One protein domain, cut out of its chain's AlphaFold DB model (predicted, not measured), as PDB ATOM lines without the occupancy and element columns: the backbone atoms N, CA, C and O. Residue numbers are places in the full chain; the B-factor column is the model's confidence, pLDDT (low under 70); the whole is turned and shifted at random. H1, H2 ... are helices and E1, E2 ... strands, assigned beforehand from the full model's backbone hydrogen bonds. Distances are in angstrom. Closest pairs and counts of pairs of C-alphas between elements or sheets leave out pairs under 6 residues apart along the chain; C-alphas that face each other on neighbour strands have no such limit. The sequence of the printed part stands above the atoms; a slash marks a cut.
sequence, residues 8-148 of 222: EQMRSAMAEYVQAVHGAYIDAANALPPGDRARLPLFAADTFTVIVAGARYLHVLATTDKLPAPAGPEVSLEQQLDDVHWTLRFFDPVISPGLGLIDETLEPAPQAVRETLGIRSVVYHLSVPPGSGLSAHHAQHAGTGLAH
ATOM      1  N   GLU A   8       7.675 -20.248  40.633       86.56
ATOM      2  CA  GLU A   8       9.043 -20.178  40.098       86.56
ATOM      3  C   GLU A   8       9.095 -19.690  38.646       86.56
ATOM      4  O   GLU A   8       9.932 -18.861  38.309       86.56
ATOM      5  N   GLN A   9       8.171 -20.138  37.789       88.19
ATOM      6  CA  GLN A   9       8.119 -19.687  36.395       88.19
ATOM      7  C   GLN A   9       7.785 -18.196  36.308       88.19
ATOM      8  O   GLN A   9       8.365 -17.482  35.495       88.19
ATOM      9  N   MET A  10       6.887 -17.706  37.169       88.00
ATOM     10  CA  MET A  10       6.567 -16.281  37.239       88.00
ATOM     11  C   MET A  10       7.759 -15.453  37.730       88.00
ATOM     12  O   MET A  10       8.032 -14.392  37.170       88.00
ATOM     13  N   ARG A  11       8.509 -15.950  38.723       91.31
ATOM     14  CA  ARG A  11       9.746 -15.300  39.180       91.31
ATOM     15  C   ARG A  11      10.802 -15.252  38.081       91.31
ATOM     16  O   ARG A  11      11.387 -14.193  37.879       91.31
ATOM     17  N   SER A  12      11.005 -16.343  37.340       92.62
ATOM     18  CA  SER A  12      11.912 -16.369  36.185       92.62
ATOM     19  C   SER A  12      11.483 -15.384  35.095       92.62
ATOM     20  O   SER A  12      12.299 -14.582  34.655       92.62
ATOM     21  N   ALA A  13      10.199 -15.361  34.727       92.44
ATOM     22  CA  ALA A  13       9.684 -14.407  33.741       92.44
ATOM     23  C   ALA A  13       9.886 -12.949  34.186       92.44
ATOM     24  O   ALA A  13      10.207 -12.081  33.377       92.44
ATOM     25  N   MET A  14       9.739 -12.670  35.482       93.75
ATOM     26  CA  MET A  14       9.973 -11.337  36.033       93.75
ATOM     27  C   MET A  14      11.445 -10.959  36.120       93.75
ATOM     28  O   MET A  14      11.787  -9.811  35.851       93.75
ATOM     29  N   ALA A  15      12.314 -11.910  36.446       95.50
ATOM     30  CA  ALA A  15      13.756 -11.737  36.362       95.50
ATOM     31  C   ALA A  15      14.188 -11.350  34.938       95.50
ATOM     32  O   ALA A  15      14.914 -10.373  34.768       95.50
ATOM     33  N   GLU A  16      13.689 -12.061  33.925       95.62
ATOM     34  CA  GLU A  16      13.954 -11.757  32.514       95.62
ATOM     35  C   GLU A  16      13.380 -10.395  32.099       95.62
ATOM     36  O   GLU A  16      14.053  -9.616  31.422       95.62
ATOM     37  N   TYR A  17      12.160 -10.071  32.539       96.06
ATOM     38  CA  TYR A  17      11.535  -8.777  32.269       96.06
ATOM     39  C   TYR A  17      12.346  -7.615  32.855       96.06
ATOM     40  O   TYR A  17      12.632  -6.655  32.141       96.06
ATOM     41  N   VAL A  18      12.756  -7.697  34.127       97.00
ATOM     42  CA  VAL A  18      13.568  -6.659  34.789       97.00
ATOM     43  C   VAL A  18      14.910  -6.490  34.085       97.00
ATOM     44  O   VAL A  18      15.289  -5.364  33.767       97.00
ATOM     45  N   GLN A  19      15.587  -7.595  33.770       97.31
ATOM     46  CA  GLN A  19      16.846  -7.556  33.033       97.31
ATOM     47  C   GLN A  19      16.677  -6.893  31.655       97.31
ATOM     48  O   GLN A  19      17.501  -6.068  31.267       97.31
ATOM     49  N   ALA A  20      15.590  -7.187  30.933       97.31
ATOM     50  CA  ALA A  20      15.293  -6.554  29.648       97.31
ATOM     51  C   ALA A  20      14.954  -5.055  29.781       97.31
ATOM     52  O   ALA A  20      15.349  -4.267  28.920       97.31
ATOM     53  N   VAL A  21      14.274  -4.638  30.860       97.88
ATOM     54  CA  VAL A  21      14.030  -3.216  31.168       97.88
ATOM     55  C   VAL A  21      15.353  -2.490  31.395       97.88
ATOM     56  O   VAL A  21      15.574  -1.431  30.809       97.88
ATOM     57  N   HIS A  22      16.249  -3.051  32.211       97.56
ATOM     58  CA  HIS A  22      17.565  -2.455  32.459       97.56
ATOM     59  C   HIS A  22      18.434  -2.434  31.203       97.56
ATOM     60  O   HIS A  22      19.073  -1.420  30.946       97.56
ATOM     61  N   GLY A  23      18.398  -3.477  30.371       97.38
ATOM     62  CA  GLY A  23      19.108  -3.484  29.089       97.38
ATOM     63  C   GLY A  23      18.650  -2.359  28.166       97.38
ATOM     64  O   GLY A  23      19.462  -1.557  27.715       97.38
ATOM     65  N   ALA A  24      17.337  -2.210  27.979       97.94
ATOM     66  CA  ALA A  24      16.788  -1.128  27.163       97.94
ATOM     67  C   ALA A  24      17.045   0.271  27.752       97.94
ATOM     68  O   ALA A  24      17.165   1.246  27.006       97.94
ATOM     69  N   TYR A  25      17.128   0.382  29.081       97.75
ATOM     70  CA  TYR A  25      17.530   1.611  29.760       97.75
ATOM     71  C   TYR A  25      18.994   1.959  29.466       97.75
ATOM     72  O   TYR A  25      19.296   3.092  29.090       97.75
ATOM     73  N   ILE A  26      19.899   0.986  29.615       96.50
ATOM     74  CA  ILE A  26      21.335   1.152  29.367       96.50
ATOM     75  C   ILE A  26      21.579   1.512  27.899       96.50
ATOM     76  O   ILE A  26      22.298   2.474  27.624       96.50
ATOM     77  N   ASP A  27      20.927   0.820  26.964       96.94
ATOM     78  CA  ASP A  27      21.021   1.100  25.528       96.94
ATOM     79  C   ASP A  27      20.589   2.531  25.189       96.94
ATOM     80  O   ASP A  27      21.290   3.239  24.463       96.94
ATOM     81  N   ALA A  28      19.467   2.994  25.747       96.88
ATOM     82  CA  ALA A  28      19.009   4.368  25.559       96.88
ATOM     83  C   ALA A  28      19.986   5.387  26.175       96.88
ATOM     84  O   ALA A  28      20.276   6.425  25.576       96.88
ATOM     85  N   ALA A  29      20.541   5.082  27.349       96.25
ATOM     86  CA  ALA A  29      21.506   5.937  28.030       96.25
ATOM     87  C   ALA A  29      22.876   5.993  27.331       96.25
ATOM     88  O   ALA A  29      23.575   7.001  27.444       96.25
ATOM     89  N   ASN A  30      23.260   4.958  26.576       95.38
ATOM     90  CA  ASN A  30      24.509   4.920  25.807       95.38
ATOM     91  C   ASN A  30      24.576   5.992  24.706       95.38
ATOM     92  O   ASN A  30      25.668   6.325  24.246       95.38
ATOM     93  N   ALA A  31      23.438   6.565  24.302       94.19
ATOM     94  CA  ALA A  31      23.389   7.686  23.365       94.19
ATOM     95  C   ALA A  31      23.719   9.049  24.010       94.19
ATOM     96  O   ALA A  31      23.876  10.041  23.294       94.19
ATOM     97  N   LEU A  32      23.800   9.129  25.343       94.25
ATOM     98  CA  LEU A  32      24.066  10.368  26.076       94.25
ATOM     99  C   LEU A  32      25.573  10.619  26.260       94.25
ATOM    100  O   LEU A  32      26.361   9.671  26.322       94.25
ATOM    101  N   PRO A  33      25.999  11.886  26.427       94.56
ATOM    102  CA  PRO A  33      27.353  12.197  26.874       94.56
ATOM    103  C   PRO A  33      27.693  11.481  28.196       94.56
ATOM    104  O   PRO A  33      26.826  11.388  29.068       94.56
ATOM    105  N   PRO A  34      28.950  11.042  28.422       92.81
ATOM    106  CA  PRO A  34      29.311  10.256  29.608       92.81
ATOM    107  C   PRO A  34      28.954  10.920  30.941       92.81
ATOM    108  O   PRO A  34      28.481  10.253  31.856       92.81
ATOM    109  N   GLY A  35      29.137  12.241  31.041       91.50
ATOM    110  CA  GLY A  35      28.784  12.992  32.245       91.50
ATOM    111  C   GLY A  35      27.279  13.033  32.509       91.50
ATOM    112  O   GLY A  35      26.878  13.036  33.666       91.50
ATOM    113  N   ASP A  36      26.452  13.044  31.462       92.06
ATOM    114  CA  ASP A  36      24.989  13.045  31.583       92.06
ATOM    115  C   ASP A  36      24.483  11.645  31.921       92.06
ATOM    116  O   ASP A  36      23.669  11.479  32.826       92.06
ATOM    117  N   ARG A  37      25.048  10.623  31.268       94.38
ATOM    118  CA  ARG A  37      24.792   9.218  31.591       94.38
ATOM    119  C   ARG A  37      25.122   8.901  33.050       94.38
ATOM    120  O   ARG A  37      24.321   8.257  33.713       94.38
ATOM    121  N   ALA A  38      26.260   9.364  33.563       92.81
ATOM    122  CA  ALA A  38      26.683   9.085  34.937       92.81
ATOM    123  C   ALA A  38      25.756   9.694  36.007       92.81
ATOM    124  O   ALA A  38      25.752   9.229  37.143       92.81
ATOM    125  N   ARG A  39      24.971  10.724  35.664       91.75
ATOM    126  CA  ARG A  39      23.983  11.331  36.575       91.75
ATOM    127  C   ARG A  39      22.636  10.620  36.565       91.75
ATOM    128  O   ARG A  39      21.798  10.896  37.421       91.75
ATOM    129  N   LEU A  40      22.402   9.729  35.604       93.75
ATOM    130  CA  LEU A  40      21.145   9.008  35.533       93.75
ATOM    131  C   LEU A  40      20.991   8.050  36.731       93.75
ATOM    132  O   LEU A  40      21.954   7.364  37.081       93.75
ATOM    133  N   PRO A  41      19.789   7.948  37.333       92.25
ATOM    134  CA  PRO A  41      19.570   7.219  38.584       92.25
ATOM    135  C   PRO A  41      20.089   5.776  38.626       92.25
ATOM    136  O   PRO A  41      20.604   5.362  39.659       92.25
ATOM    137  N   LEU A  42      19.997   5.017  37.525       92.81
ATOM    138  CA  LEU A  42      20.474   3.627  37.496       92.81
ATOM    139  C   LEU A  42      22.010   3.521  37.546       92.81
ATOM    140  O   LEU A  42      22.530   2.539  38.057       92.81
ATOM    141  N   PHE A  43      22.724   4.518  37.015       93.12
ATOM    142  CA  PHE A  43      24.193   4.562  37.004       93.12
ATOM    143  C   PHE A  43      24.765   5.255  38.242       93.12
ATOM    144  O   PHE A  43      25.889   4.971  38.639       93.12
ATOM    145  N   ALA A  44      24.002   6.171  38.839       91.12
ATOM    146  CA  ALA A  44      24.380   6.853  40.073       91.12
ATOM    147  C   ALA A  44      24.157   5.986  41.327       91.12
ATOM    148  O   ALA A  44      24.685   6.300  42.392       91.12
ATOM    149  N   ALA A  45      23.355   4.922  41.224       87.06
ATOM    150  CA  ALA A  45      23.151   3.963  42.299       87.06
ATOM    151  C   ALA A  45      24.237   2.874  42.259       87.06
ATOM    152  O   ALA A  45      24.243   2.054  41.348       87.06
ATOM    153  N   ASP A  46      25.111   2.824  43.270       78.81
ATOM    154  CA  ASP A  46      26.159   1.789  43.370       78.81
ATOM    155  C   ASP A  46      25.569   0.369  43.427       78.81
ATOM    156  O   ASP A  46      26.041  -0.567  42.785       78.81
ATOM    157  N   THR A  47      24.539   0.175  44.251       84.81
ATOM    158  CA  THR A  47      23.801  -1.087  44.380       84.81
ATOM    159  C   THR A  47      22.391  -0.771  44.851       84.81
ATOM    160  O   THR A  47      22.194   0.058  45.743       84.81
ATOM    161  N   PHE A  48      21.402  -1.436  44.268       95.56
ATOM    162  CA  PHE A  48      19.998  -1.252  44.618       95.56
ATOM    163  C   PHE A  48      19.258  -2.588  44.632       95.56
ATOM    164  O   PHE A  48      19.731  -3.602  44.124       95.56
ATOM    165  N   THR A  49      18.081  -2.596  45.246       97.31
ATOM    166  CA  THR A  49      17.167  -3.734  45.197       97.31
ATOM    167  C   THR A  49      16.016  -3.422  44.258       97.31
ATOM    168  O   THR A  49      15.392  -2.368  44.370       97.31
ATOM    169  N   VAL A  50      15.705  -4.348  43.356       98.00
ATOM    170  CA  VAL A  50      14.455  -4.352  42.600       98.00
ATOM    171  C   VAL A  50      13.447  -5.216  43.343       98.00
ATOM    172  O   VAL A  50      13.672  -6.402  43.568       98.00
ATOM    173  N   ILE A  51      12.320  -4.623  43.710       97.88
ATOM    174  CA  ILE A  51      11.172  -5.326  44.261       97.88
ATOM    175  C   ILE A  51      10.155  -5.557  43.148       97.88
ATOM    176  O   ILE A  51       9.724  -4.621  42.473       97.88
ATOM    177  N   VAL A  52       9.742  -6.811  43.015       97.12
ATOM    178  CA  VAL A  52       8.582  -7.233  42.238       97.12
ATOM    179  C   VAL A  52       7.453  -7.522  43.217       97.12
ATOM    180  O   VAL A  52       7.489  -8.532  43.920       97.12
ATOM    181  N   ALA A  53       6.473  -6.625  43.287       96.62
ATOM    182  CA  ALA A  53       5.350  -6.723  44.209       96.62
ATOM    183  C   ALA A  53       4.053  -7.060  43.466       96.62
ATOM    184  O   ALA A  53       3.602  -6.302  42.605       96.62
ATOM    185  N   GLY A  54       3.455  -8.197  43.808       93.88
ATOM    186  CA  GLY A  54       2.134  -8.599  43.348       93.88
ATOM    187  C   GLY A  54       1.042  -7.971  44.207       93.88
ATOM    188  O   GLY A  54       0.853  -8.370  45.357       93.88
ATOM    189  N   ALA A  55       0.316  -7.019  43.630       93.31
ATOM    190  CA  ALA A  55      -0.984  -6.549  44.096       93.31
ATOM    191  C   ALA A  55      -2.033  -6.927  43.030       93.31
ATOM    192  O   ALA A  55      -1.958  -8.016  42.449       93.31
ATOM    193  N   ARG A  56      -3.014  -6.063  42.740       93.38
ATOM    194  CA  ARG A  56      -3.875  -6.260  41.561       93.38
ATOM    195  C   ARG A  56      -3.103  -5.937  40.282       93.38
ATOM    196  O   ARG A  56      -3.267  -6.632  39.278       93.38
ATOM    197  N   TYR A  57      -2.264  -4.909  40.328       95.00
ATOM    198  CA  TYR A  57      -1.200  -4.668  39.370       95.00
ATOM    199  C   TYR A  57       0.071  -5.377  39.825       95.00
ATOM    200  O   TYR A  57       0.266  -5.706  40.998       95.00
ATOM    201  N   LEU A  58       0.962  -5.614  38.870       94.62
ATOM    202  CA  LEU A  58       2.312  -6.038  39.185       94.62
ATOM    203  C   LEU A  58       3.212  -4.807  39.217       94.62
ATOM    204  O   LEU A  58       3.329  -4.098  38.219       94.62
ATOM    205  N   HIS A  59       3.852  -4.555  40.349       96.94
ATOM    206  CA  HIS A  59       4.748  -3.418  40.510       96.94
ATOM    207  C   HIS A  59       6.196  -3.858  40.448       96.94
ATOM    208  O   HIS A  59       6.588  -4.832  41.084       96.94
ATOM    209  N   VAL A  60       6.994  -3.091  39.716       97.31
ATOM    210  CA  VAL A  60       8.444  -3.245  39.651       97.31
ATOM    211  C   VAL A  60       9.051  -1.929  40.087       97.31
ATOM    212  O   VAL A  60       8.989  -0.945  39.352       97.31
ATOM    213  N   LEU A  61       9.633  -1.898  41.277       96.69
ATOM    214  CA  LEU A  61      10.290  -0.703  41.791       96.69
ATOM    215  C   LEU A  61      11.730  -1.000  42.183       96.69
ATOM    216  O   LEU A  61      12.018  -2.036  42.771       96.69
ATOM    217  N   ALA A  62      12.633  -0.085  41.860       96.81
ATOM    218  CA  ALA A  62      14.012  -0.138  42.323       96.81
ATOM    219  C   ALA A  62      14.199   0.840  43.478       96.81
ATOM    220  O   ALA A  62      13.689   1.957  43.427       96.81
ATOM    221  N   THR A  63      14.942   0.445  44.504       95.12
ATOM    222  CA  THR A  63      15.212   1.267  45.684       95.12
ATOM    223  C   THR A  63      16.626   1.045  46.205       95.12
ATOM    224  O   THR A  63      17.162  -0.061  46.140       95.12
ATOM    225  N   THR A  64      17.228   2.104  46.736       93.12
ATOM    226  CA  THR A  64      18.489   2.048  47.486       93.12
ATOM    227  C   THR A  64      18.254   1.893  48.992       93.12
ATOM    228  O   THR A  64      19.215   1.769  49.757       93.12
ATOM    229  N   ASP A  65      16.992   1.867  49.439       91.44
ATOM    230  CA  ASP A  65      16.639   1.621  50.832       91.44
ATOM    231  C   ASP A  65      17.139   0.232  51.263       91.44
ATOM    232  O   ASP A  65      16.994  -0.771  50.558       91.44
ATOM    233  N   LYS A  66      17.722   0.156  52.464       89.00
ATOM    234  CA  LYS A  66      18.182  -1.119  53.021       89.00
ATOM    235  C   LYS A  66      16.995  -1.932  53.510       89.00
ATOM    236  O   LYS A  66      16.350  -1.570  54.492       89.00
ATOM    237  N   LEU A  67      16.772  -3.070  52.869       90.62
ATOM    238  CA  LEU A  67      15.763  -4.030  53.288       90.62
ATOM    239  C   LEU A  67      16.334  -5.014  54.322       90.62
ATOM    240  O   LEU A  67      17.515  -5.365  54.250       90.62
ATOM    241  N   PRO A  68      15.513  -5.505  55.268       91.00
ATOM    242  CA  PRO A  68      15.921  -6.591  56.154       91.00
ATOM    243  C   PRO A  68      16.254  -7.848  55.342       91.00
ATOM    244  O   PRO A  68      15.756  -8.020  54.227       91.00
ATOM    245  N   ALA A  69      17.079  -8.739  55.894       90.44
ATOM    246  CA  ALA A  69      17.380 -10.013  55.242       90.44
ATOM    247  C   ALA A  69      16.081 -10.782  54.910       90.44
ATOM    248  O   ALA A  69      15.142 -10.716  55.711       90.44
ATOM    249  N   PRO A  70      16.013 -11.490  53.765       90.38
ATOM    250  CA  PRO A  70      14.847 -12.288  53.416       90.38
ATOM    251  C   PRO A  70      14.459 -13.265  54.525       90.38
ATOM    252  O   PRO A  70      15.327 -13.882  55.151       90.38
ATOM    253  N   ALA A  71      13.158 -13.409  54.768       86.38
ATOM    254  CA  ALA A  71      12.635 -14.293  55.803       86.38
ATOM    255  C   ALA A  71      11.468 -15.147  55.290       86.38
ATOM    256  O   ALA A  71      10.681 -14.728  54.443       86.38
ATOM    257  N   GLY A  72      11.328 -16.354  55.843       87.50
ATOM    258  CA  GLY A  72      10.239 -17.262  55.485       87.50
ATOM    259  C   GLY A  72      10.285 -17.672  54.003       87.50
ATOM    260  O   GLY A  72      11.327 -18.153  53.563       87.50
ATOM    261  N   PRO A  73       9.182 -17.535  53.241       86.31
ATOM    262  CA  PRO A  73       9.110 -17.950  51.837       86.31
ATOM    263  C   PRO A  73       9.703 -16.926  50.854       86.31
ATOM    264  O   PRO A  73       9.580 -17.100  49.641       86.31
ATOM    265  N   GLU A  74      10.296 -15.843  51.355       90.69
ATOM    266  CA  GLU A  74      10.868 -14.799  50.520       90.69
ATOM    267  C   GLU A  74      12.120 -15.272  49.764       90.69
ATOM    268  O   GLU A  74      13.005 -15.919  50.325       90.69
ATOM    269  N   VAL A  75      12.200 -14.906  48.482       90.75
ATOM    270  CA  VAL A  75      13.304 -15.256  47.581       90.75
ATOM    271  C   VAL A  75      14.047 -13.994  47.154       90.75
ATOM    272  O   VAL A  75      13.422 -13.018  46.733       90.75
ATOM    273  N   SER A  76      15.380 -14.047  47.211       93.88
ATOM    274  CA  SER A  76      16.285 -13.039  46.652       93.88
ATOM    275  C   SER A  76      17.158 -13.639  45.553       93.88
ATOM    276  O   SER A  76      17.716 -14.722  45.741       93.88
ATOM    277  N   LEU A  77      17.322 -12.926  44.441       95.31
ATOM    278  CA  LEU A  77      18.203 -13.309  43.335       95.31
ATOM    279  C   LEU A  77      19.180 -12.171  43.047       95.31
ATOM    280  O   LEU A  77      18.743 -11.051  42.809       95.31
ATOM    281  N   GLU A  78      20.479 -12.445  43.024       95.62
ATOM    282  CA  GLU A  78      21.456 -11.458  42.554       95.62
ATOM    283  C   GLU A  78      21.467 -11.418  41.027       95.62
ATOM    284  O   GLU A  78      21.458 -12.460  40.365       95.62
ATOM    285  N   GLN A  79      21.487 -10.212  40.469       95.00
ATOM    286  CA  GLN A  79      21.517  -9.970  39.036       95.00
ATOM    287  C   GLN A  79      22.523  -8.877  38.690       95.00
ATOM    288  O   GLN A  79      22.890  -8.025  39.503       95.00
ATOM    289  N   GLN A  80      22.984  -8.935  37.449       94.38
ATOM    290  CA  GLN A  80      23.919  -7.977  36.895       94.38
ATOM    291  C   GLN A  80      23.684  -7.856  35.393       94.38
ATOM    292  O   GLN A  80      23.415  -8.851  34.711       94.38
ATOM    293  N   LEU A  81      23.844  -6.640  34.885       93.94
ATOM    294  CA  LEU A  81      23.950  -6.350  33.464       93.94
ATOM    295  C   LEU A  81      24.970  -5.227  33.268       93.94
ATOM    296  O   LEU A  81      24.810  -4.143  33.826       93.94
ATOM    297  N   ASP A  82      26.019  -5.502  32.491       89.69
ATOM    298  CA  ASP A  82      27.209  -4.652  32.390       89.69
ATOM    299  C   ASP A  82      27.753  -4.287  33.789       89.69
ATOM    300  O   ASP A  82      28.025  -5.182  34.590       89.69
ATOM    301  N   ASP A  83      27.881  -2.993  34.093       86.25
ATOM    302  CA  ASP A  83      28.353  -2.473  35.384       86.25
ATOM    303  C   ASP A  83      27.210  -2.227  36.392       86.25
ATOM    304  O   ASP A  83      27.441  -1.710  37.484       86.25
ATOM    305  N   VAL A  84      25.961  -2.558  36.039       91.62
ATOM    306  CA  VAL A  84      24.788  -2.351  36.898       91.62
ATOM    307  C   VAL A  84      24.485  -3.634  37.665       91.62
ATOM    308  O   VAL A  84      24.239  -4.683  37.066       91.62
ATOM    309  N   HIS A  85      24.461  -3.540  38.994       94.50
ATOM    310  CA  HIS A  85      24.208  -4.658  39.902       94.50
ATOM    311  C   HIS A  85      22.955  -4.417  40.742       94.50
ATOM    312  O   HIS A  85      22.778  -3.337  41.314       94.50
ATOM    313  N   TRP A  86      22.109  -5.438  40.867       96.81
ATOM    314  CA  TRP A  86      20.937  -5.368  41.731       96.81
ATOM    315  C   TRP A  86      20.555  -6.717  42.318       96.81
ATOM    316  O   TRP A  86      20.749  -7.773  41.719       96.81
ATOM    317  N   THR A  87      19.914  -6.660  43.478       97.31
ATOM    318  CA  THR A  87      19.218  -7.809  44.053       97.31
ATOM    319  C   THR A  87      17.749  -7.738  43.650       97.31
ATOM    320  O   THR A  87      17.116  -6.697  43.781       97.31
ATOM    321  N   LEU A  88      17.173  -8.830  43.168       97.19
ATOM    322  CA  LEU A  88      15.751  -8.959  42.873       97.19
ATOM    323  C   LEU A  88      15.041  -9.644  44.042       97.19
ATOM    324  O   LEU A  88      15.463 -10.719  44.468       97.19
ATOM    325  N   ARG A  89      13.957  -9.051  44.546       97.19
ATOM    326  CA  ARG A  89      13.120  -9.613  45.618       97.19
ATOM    327  C   ARG A  89      11.659  -9.639  45.206       97.19
ATOM    328  O   ARG A  89      11.175  -8.720  44.547       97.19
ATOM    329  N   PHE A  90      10.954 -10.683  45.620       96.00
ATOM    330  CA  PHE A  90       9.556 -10.904  45.263       96.00
ATOM    331  C   PHE A  90       8.673 -10.766  46.492       96.00
ATOM    332  O   PHE A  90       8.941 -11.392  47.513       96.00
ATOM    333  N   PHE A  91       7.610  -9.980  46.368       95.31
ATOM    334  CA  PHE A  91       6.622  -9.768  47.413       95.31
ATOM    335  C   PHE A  91       5.232 -10.026  46.845       95.31
ATOM    336  O   PHE A  91       4.891  -9.568  45.761       95.31
ATOM    337  N   ASP A  92       4.417 -10.752  47.585       93.44
ATOM    338  CA  ASP A  92       3.007 -10.985  47.295       93.44
ATOM    339  C   ASP A  92       2.226 -10.922  48.623       93.44
ATOM    340  O   ASP A  92       2.841 -10.731  49.680       93.44
ATOM    341  N   PRO A  93       0.894 -11.091  48.632       94.31
ATOM    342  CA  PRO A  93       0.123 -11.076  49.873       94.31
ATOM    343  C   PRO A  93       0.455 -12.208  50.862       94.31
ATOM    344  O   PRO A  93       0.003 -12.162  52.004       94.31
ATOM    345  N   VAL A  94       1.232 -13.224  50.470       92.12
ATOM    346  CA  VAL A  94       1.733 -14.249  51.400       92.12
ATOM    347  C   VAL A  94       2.935 -13.714  52.178       92.12
ATOM    348  O   VAL A  94       3.039 -13.954  53.379       92.12
ATOM    349  N   ILE A  95       3.822 -12.967  51.516       92.38
ATOM    350  CA  ILE A  95       5.002 -12.343  52.140       92.38
ATOM    351  C   ILE A  95       4.627 -11.042  52.865       92.38
ATOM    352  O   ILE A  95       5.058 -10.814  53.993       92.38
ATOM    353  N   SER A  96       3.810 -10.193  52.238       94.00
ATOM    354  CA  SER A  96       3.327  -8.920  52.781       94.00
ATOM    355  C   SER A  96       1.806  -8.814  52.608       94.00
ATOM    356  O   SER A  96       1.329  -8.299  51.594       94.00
ATOM    357  N   PRO A  97       1.013  -9.278  53.596       94.56
ATOM    358  CA  PRO A  97      -0.450  -9.327  53.497       94.56
ATOM    359  C   PRO A  97      -1.126  -7.995  53.170       94.56
ATOM    360  O   PRO A  97      -2.182  -7.987  52.539       94.56
ATOM    361  N   GLY A  98      -0.508  -6.871  53.549       96.25
ATOM    362  CA  GLY A  98      -1.011  -5.536  53.231       96.25
ATOM    363  C   GLY A  98      -1.150  -5.277  51.728       96.25
ATOM    364  O   GLY A  98      -2.056  -4.551  51.334       96.25
ATOM    365  N   LEU A  99      -0.341  -5.932  50.881       96.69
ATOM    366  CA  LEU A  99      -0.436  -5.799  49.422       96.69
ATOM    367  C   LEU A  99      -1.802  -6.252  48.891       96.69
ATOM    368  O   LEU A  99      -2.301  -5.690  47.921       96.69
ATOM    369  N   GLY A 100      -2.436  -7.230  49.547       95.69
ATOM    370  CA  GLY A 100      -3.768  -7.715  49.178       95.69
ATOM    371  C   GLY A 100      -4.912  -6.772  49.563       95.69
ATOM    372  O   GLY A 100      -6.057  -7.050  49.213       95.69
ATOM    373  N   LEU A 101      -4.626  -5.690  50.294       97.00
ATOM    374  CA  LEU A 101      -5.609  -4.703  50.758       97.00
ATOM    375  C   LEU A 101      -5.563  -3.393  49.963       97.00
ATOM    376  O   LEU A 101      -6.396  -2.518  50.192       97.00
ATOM    377  N   ILE A 102      -4.591  -3.242  49.062       97.38
ATOM    378  CA  ILE A 102      -4.435  -2.036  48.251       97.38
ATOM    379  C   ILE A 102      -5.562  -1.988  47.215       97.38
ATOM    380  O   ILE A 102      -5.744  -2.923  46.432       97.38
ATOM    381  N   ASP A 103      -6.321  -0.891  47.209       96.00
ATOM    382  CA  ASP A 103      -7.350  -0.660  46.198       96.00
ATOM    383  C   ASP A 103      -6.724  -0.107  44.918       96.00
ATOM    384  O   ASP A 103      -6.328   1.052  44.845       96.00
ATOM    385  N   GLU A 104      -6.665  -0.956  43.899       95.69
ATOM    386  CA  GLU A 104      -6.244  -0.588  42.545       95.69
ATOM    387  C   GLU A 104      -7.368  -0.859  41.541       95.69
ATOM    388  O   GLU A 104      -7.164  -1.368  40.436       95.69
ATOM    389  N   THR A 105      -8.615  -0.622  41.957       93.38
ATOM    390  CA  THR A 105      -9.773  -0.943  41.121       93.38
ATOM    391  C   THR A 105      -9.826  -0.113  39.845       93.38
ATOM    392  O   THR A 105     -10.256  -0.629  38.809       93.38
ATOM    393  N   LEU A 106      -9.379   1.140  39.927       90.56
ATOM    394  CA  LEU A 106      -9.392   2.101  38.827       90.56
ATOM    395  C   LEU A 106      -8.016   2.253  38.170       90.56
ATOM    396  O   LEU A 106      -7.928   2.279  36.944       90.56
ATOM    397  N   GLU A 107      -6.958   2.334  38.973       93.25
ATOM    398  CA  GLU A 107      -5.600   2.648  38.530       93.25
ATOM    399  C   GLU A 107      -4.558   2.040  39.485       93.25
ATOM    400  O   GLU A 107      -4.917   1.687  40.613       93.25
ATOM    401  N   PRO A 108      -3.288   1.880  39.063       94.06
ATOM    402  CA  PRO A 108      -2.240   1.405  39.961       94.06
ATOM    403  C   PRO A 108      -1.982   2.393  41.106       94.06
ATOM    404  O   PRO A 108      -1.978   3.604  40.894       94.06
ATOM    405  N   ALA A 109      -1.650   1.877  42.290       94.50
ATOM    406  CA  ALA A 109      -1.420   2.660  43.504       94.50
ATOM    407  C   ALA A 109       0.048   2.566  43.984       94.50
ATOM    408  O   ALA A 109       0.336   1.997  45.044       94.50
ATOM    409  N   PRO A 110       1.020   3.136  43.240       93.19
ATOM    410  CA  PRO A 110       2.444   2.975  43.537       93.19
ATOM    411  C   PRO A 110       2.833   3.485  44.930       93.19
ATOM    412  O   PRO A 110       3.671   2.880  45.598       93.19
ATOM    413  N   GLN A 111       2.219   4.571  45.406       91.31
ATOM    414  CA  GLN A 111       2.477   5.082  46.752       91.31
ATOM    415  C   GLN A 111       2.028   4.098  47.840       91.31
ATOM    416  O   GLN A 111       2.823   3.786  48.723       91.31
ATOM    417  N   ALA A 112       0.817   3.546  47.741       94.62
ATOM    418  CA  ALA A 112       0.302   2.586  48.716       94.62
ATOM    419  C   ALA A 112       1.163   1.311  48.780       94.62
ATOM    420  O   ALA A 112       1.406   0.772  49.863       94.62
ATOM    421  N   VAL A 113       1.687   0.853  47.636       96.62
ATOM    422  CA  VAL A 113       2.619  -0.286  47.570       96.62
ATOM    423  C   VAL A 113       3.922   0.027  48.300       96.62
ATOM    424  O   VAL A 113       4.377  -0.777  49.114       96.62
ATOM    425  N   ARG A 114       4.513   1.202  48.053       95.19
ATOM    426  CA  ARG A 114       5.745   1.633  48.731       95.19
ATOM    427  C   ARG A 114       5.549   1.737  50.240       95.19
ATOM    428  O   ARG A 114       6.348   1.183  50.987       95.19
ATOM    429  N   GLU A 115       4.466   2.370  50.681       94.06
ATOM    430  CA  GLU A 115       4.126   2.509  52.101       94.06
ATOM    431  C   GLU A 115       3.929   1.148  52.777       94.06
ATOM    432  O   GLU A 115       4.489   0.902  53.845       94.06
ATOM    433  N   THR A 116       3.221   0.230  52.114       96.12
ATOM    434  CA  THR A 116       3.011  -1.147  52.592       96.12
ATOM    435  C   THR A 116       4.325  -1.912  52.760       96.12
ATOM    436  O   THR A 116       4.465  -2.716  53.680       96.12
ATOM    437  N   LEU A 117       5.297  -1.665  51.882       95.12
ATOM    438  CA  LEU A 117       6.614  -2.305  51.912       95.12
ATOM    439  C   LEU A 117       7.650  -1.530  52.742       95.12
ATOM    440  O   LEU A 117       8.787  -1.979  52.866       95.12
ATOM    441  N   GLY A 118       7.281  -0.381  53.316       93.62
ATOM    442  CA  GLY A 118       8.196   0.477  54.071       93.62
ATOM    443  C   GLY A 118       9.276   1.152  53.216       93.62
ATOM    444  O   GLY A 118      10.317   1.529  53.753       93.62
ATOM    445  N   ILE A 119       9.039   1.308  51.910       93.19
ATOM    446  CA  ILE A 119       9.955   1.946  50.961       93.19
ATOM    447  C   ILE A 119       9.687   3.446  50.909       93.19
ATOM    448  O   ILE A 119       8.570   3.889  50.651       93.19
ATOM    449  N   ARG A 120      10.730   4.239  51.128       86.62
ATOM    450  CA  ARG A 120      10.668   5.702  51.116       86.62
ATOM    451  C   ARG A 120      11.058   6.254  49.760       86.62
ATOM    452  O   ARG A 120      10.325   7.058  49.189       86.62
ATOM    453  N   SER A 121      12.198   5.806  49.246       85.06
ATOM    454  CA  SER A 121      12.789   6.335  48.022       85.06
ATOM    455  C   SER A 121      12.822   5.272  46.933       85.06
ATOM    456  O   SER A 121      12.968   4.078  47.209       85.06
ATOM    457  N   VAL A 122      12.652   5.695  45.683       92.12
ATOM    458  CA  VAL A 122      12.743   4.801  44.530       92.12
ATOM    459  C   VAL A 122      13.632   5.403  43.456       92.12
ATOM    460  O   VAL A 122      13.572   6.592  43.173       92.12
ATOM    461  N   VAL A 123      14.432   4.547  42.827       93.56
ATOM    462  CA  VAL A 123      15.141   4.846  41.579       93.56
ATOM    463  C   VAL A 123      14.130   4.901  40.430       93.56
ATOM    464  O   VAL A 123      14.226   5.756  39.555       93.56
ATOM    465  N   TYR A 124      13.143   4.001  40.440       94.38
ATOM    466  CA  TYR A 124      11.980   4.017  39.553       94.38
ATOM    467  C   TYR A 124      10.843   3.172  40.136       94.38
ATOM    468  O   TYR A 124      11.080   2.298  40.971       94.38
ATOM    469  N   HIS A 125       9.619   3.384  39.646       95.12
ATOM    470  CA  HIS A 125       8.456   2.539  39.930       95.12
ATOM    471  C   HIS A 125       7.639   2.361  38.650       95.12
ATOM    472  O   HIS A 125       7.104   3.323  38.107       95.12
ATOM    473  N   LEU A 126       7.551   1.127  38.165       94.94
ATOM    474  CA  LEU A 126       6.737   0.728  37.023       94.94
ATOM    475  C   LEU A 126       5.543  -0.093  37.509       94.94
ATOM    476  O   LEU A 126       5.670  -0.896  38.435       94.94
ATOM    477  N   SER A 127       4.401   0.075  36.851       94.31
ATOM    478  CA  SER A 127       3.195  -0.713  37.106       94.31
ATOM    479  C   SER A 127       2.795  -1.430  35.823       94.31
ATOM    480  O   SER A 127       2.613  -0.805  34.780       94.31
ATOM    481  N   VAL A 128       2.665  -2.750  35.898       91.25
ATOM    482  CA  VAL A 128       2.275  -3.618  34.789       91.25
ATOM    483  C   VAL A 128       0.811  -4.021  34.991       91.25
ATOM    484  O   VAL A 128       0.484  -4.622  36.020       91.25
ATOM    485  N   PRO A 129      -0.092  -3.689  34.045       88.69
ATOM    486  CA  PRO A 129      -1.504  -4.029  34.158       88.69
ATOM    487  C   PRO A 129      -1.756  -5.538  34.246       88.69
ATOM    488  O   PRO A 129      -1.049  -6.313  33.591       88.69
ATOM    489  N   PRO A 130      -2.799  -5.972  34.975       85.12
ATOM    490  CA  PRO A 130      -3.193  -7.373  34.995       85.12
ATOM    491  C   PRO A 130      -3.522  -7.860  33.578       85.12
ATOM    492  O   PRO A 130      -4.205  -7.184  32.809       85.12
ATOM    493  N   GLY A 131      -3.015  -9.039  33.222       81.50
ATOM    494  CA  GLY A 131      -3.171  -9.610  31.881       81.50
ATOM    495  C   GLY A 131      -2.261  -8.997  30.807       81.50
ATOM    496  O   GLY A 131      -2.271  -9.480  29.675       81.50
ATOM    497  N   SER A 132      -1.448  -7.986  31.138       79.44
ATOM    498  CA  SER A 132      -0.368  -7.534  30.259       79.44
ATOM    499  C   SER A 132       0.736  -8.593  30.187       79.44
ATOM    500  O   SER A 132       1.053  -9.257  31.174       79.44
ATOM    501  N   GLY A 133       1.327  -8.772  29.006       78.06
ATOM    502  CA  GLY A 133       2.410  -9.735  28.815       78.06
ATOM    503  C   GLY A 133       3.744  -9.223  29.365       78.06
ATOM    504  O   GLY A 133       4.108  -8.075  29.127       78.06
ATOM    505  N   LEU A 134       4.529 -10.092  29.999       86.12
ATOM    506  CA  LEU A 134       5.905  -9.813  30.445       86.12
ATOM    507  C   LEU A 134       6.925 -10.001  29.308       86.12
ATOM    508  O   LEU A 134       7.938 -10.674  29.457       86.12
ATOM    509  N   SER A 135       6.620  -9.471  28.123       89.06
ATOM    510  CA  SER A 135       7.446  -9.680  26.933       89.06
ATOM    511  C   SER A 135       8.640  -8.726  26.885       89.06
ATOM    512  O   SER A 135       8.574  -7.596  27.376       89.06
ATOM    513  N   ALA A 136       9.694  -9.143  26.182       88.69
ATOM    514  CA  ALA A 136      10.843  -8.289  25.881       88.69
ATOM    515  C   ALA A 136      10.438  -6.978  25.178       88.69
ATOM    516  O   ALA A 136      11.032  -5.935  25.425       88.69
ATOM    517  N   HIS A 137       9.382  -6.999  24.355       91.94
ATOM    518  CA  HIS A 137       8.875  -5.798  23.688       91.94
ATOM    519  C   HIS A 137       8.322  -4.763  24.680       91.94
ATOM    520  O   HIS A 137       8.611  -3.575  24.563       91.94
ATOM    521  N   HIS A 138       7.549  -5.197  25.681       91.12
ATOM    522  CA  HIS A 138       7.048  -4.283  26.713       91.12
ATOM    523  C   HIS A 138       8.172  -3.787  27.623       91.12
ATOM    524  O   HIS A 138       8.182  -2.613  27.993       91.12
ATOM    525  N   ALA A 139       9.129  -4.658  27.948       94.50
ATOM    526  CA  ALA A 139      10.319  -4.279  28.702       94.50
ATOM    527  C   ALA A 139      11.131  -3.198  27.972       94.50
ATOM    528  O   ALA A 139      11.558  -2.227  28.594       94.50
ATOM    529  N   GLN A 140      11.262  -3.314  26.645       95.38
ATOM    530  CA  GLN A 140      11.971  -2.342  25.817       95.38
ATOM    531  C   GLN A 140      11.349  -0.943  25.905       95.38
ATOM    532  O   GLN A 140      12.053   0.027  26.186       95.38
ATOM    533  N   HIS A 141      10.027  -0.830  25.730       94.69
ATOM    534  CA  HIS A 141       9.335   0.459  25.856       94.69
ATOM    535  C   HIS A 141       9.473   1.057  27.255       94.69
ATOM    536  O   HIS A 141       9.721   2.255  27.386       94.69
ATOM    537  N   ALA A 142       9.344   0.227  28.294       95.38
ATOM    538  CA  ALA A 142       9.469   0.673  29.676       95.38
ATOM    539  C   ALA A 142      10.886   1.185  29.987       95.38
ATOM    540  O   ALA A 142      11.033   2.292  30.501       95.38
ATOM    541  N   GLY A 143      11.924   0.425  29.625       97.12
ATOM    542  CA  GLY A 143      13.322   0.792  29.867       97.12
ATOM    543  C   GLY A 143      13.748   2.055  29.121       97.12
ATOM    544  O   GLY A 143      14.283   2.984  29.727       97.12
ATOM    545  N   THR A 144      13.441   2.143  27.823       97.38
ATOM    546  CA  THR A 144      13.747   3.335  27.017       97.38
ATOM    547  C   THR A 144      12.965   4.562  27.495       97.38
ATOM    548  O   THR A 144      13.533   5.649  27.612       97.38
ATOM    549  N   GLY A 145      11.674   4.405  27.808       96.19
ATOM    550  CA  GLY A 145      10.848   5.486  28.348       96.19
ATOM    551  C   GLY A 145      11.387   6.019  29.676       96.19
ATOM    552  O   GLY A 145      11.480   7.234  29.859       96.19
ATOM    553  N   LEU A 146      11.816   5.119  30.563       95.94
ATOM    554  CA  LEU A 146      12.402   5.470  31.852       95.94
ATOM    555  C   LEU A 146      13.714   6.253  31.691       95.94
ATOM    556  O   LEU A 146      13.863   7.314  32.301       95.94
ATOM    557  N   ALA A 147      14.630   5.787  30.836       96.81
ATOM    558  CA  ALA A 147      15.891   6.483  30.563       96.81
ATOM    559  C   ALA A 147      15.649   7.899  30.022       96.81
ATOM    560  O   ALA A 147      16.251   8.866  30.491       96.81
ATOM    561  N   HIS A 148      14.721   8.046  29.071       96.19
ATOM    562  CA  HIS A 148      14.388   9.348  28.499       96.19
ATOM    563  C   HIS A 148      13.717  10.296  29.499       96.19
ATOM    564  O   HIS A 148      14.066  11.479  29.513       96.19
TER     565      HIS A 148
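What this domain is: This is residues 8 to 148 of the 222 residues of an uncharacterized protein of Micrococcales bacterium (UniProt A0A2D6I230). A twisted sheet of five strands has the long helix H1 and the last helix H6 packed together on one face, H6 beside strand E5, while the short helix H5 crosses the opposite face over E1 and E2. The small helices H2 and H3 lie at one end of the strands and H4 at the other. The 141 printed residues hold six named helices and five strands, along the chain H1 H2 H3 E1 E2 E3 E4 H4 H5 E5 H6; the class is mixed, helices and strands. The sheet is mixed, in the order E3 E4 E1 E2 E5. The whole is compact, with a radius of gyration of the C-alphas of 14.7 A and spans of 44 by 31 by 27 A.

How they stand to each other: H1, residues 8 to 29, touches H6, residues 136 to 148, the same way at a steep tilt of 41 degrees; their closest C-alphas are those of Val 21 and Gly 143, 4.3 A apart. H2, residues 34 to 39, is close to H1 but not clearly touching, with the C-alphas of Ala 29 and Arg 37 closest at 5.9 A. H3, residues 41 to 44, is near H1. E1, residues 48 to 54, and E2, residues 58 to 63, form a hairpin, with N 51 and O 61 within hydrogen-bond range at 2.8 A. E3, residues 76 to 81, and E4, residues 84 to 91, form another, with N 79 and O 86 at 2.8 A. E4 is parallel to its neighbour E1, with N 89 and O 50 at 2.8 A. E5, residues 124 to 128, is antiparallel to E2, with N 126 and O 60 at 2.8 A. H1 and H6 on one face make two layers, helices and sheet. H4, residues 97 to 101, only just grazes the sheet, with 5 pairs of C-alphas within 10 A. H5, residues 110 to 117, is on the face opposite H1, at a height over the sheet of 9.2 A. It runs across the strands, at 79 degrees to E1 on the local plane. H3 is on the same face as H5, over none of the strands. E4, H4 H5 and E5 form a split strand-helix-strand unit, two strands running the same way with E1 and E2 between them; its crossover is right-handed. In H1, H5 and H6 every O i to N i+4 pair is within hydrogen-bond range; H2 has 1 of 2, H4 has 0 of 1 but 2 of 2 O i to N i+3 pairs, and H3 is too short for an i+4 pair.

Where its parts are: H1 begins at C-alpha 8, (9.043, -20.178, 40.098), and is 31.4 A long. E1 measures 19.4 A, E2 16.2 A, E3 16.7 A, E4 22.3 A and E5 13.2 A. E4 begins at C-alpha 84, (24.788, -2.351, 36.898). H6, 18.2 A, ends at C-alpha 148, (14.388, 9.348, 28.499).

The domain as a whole: The C-alphas farthest apart are those of Pro 33 and Gly 72, 44.5 A. The printed part has no cut. The link from E2 to E3, residues 64 to 75, is long. Mean pLDDT of the printed part is 93.3, and no printed residue is under 70.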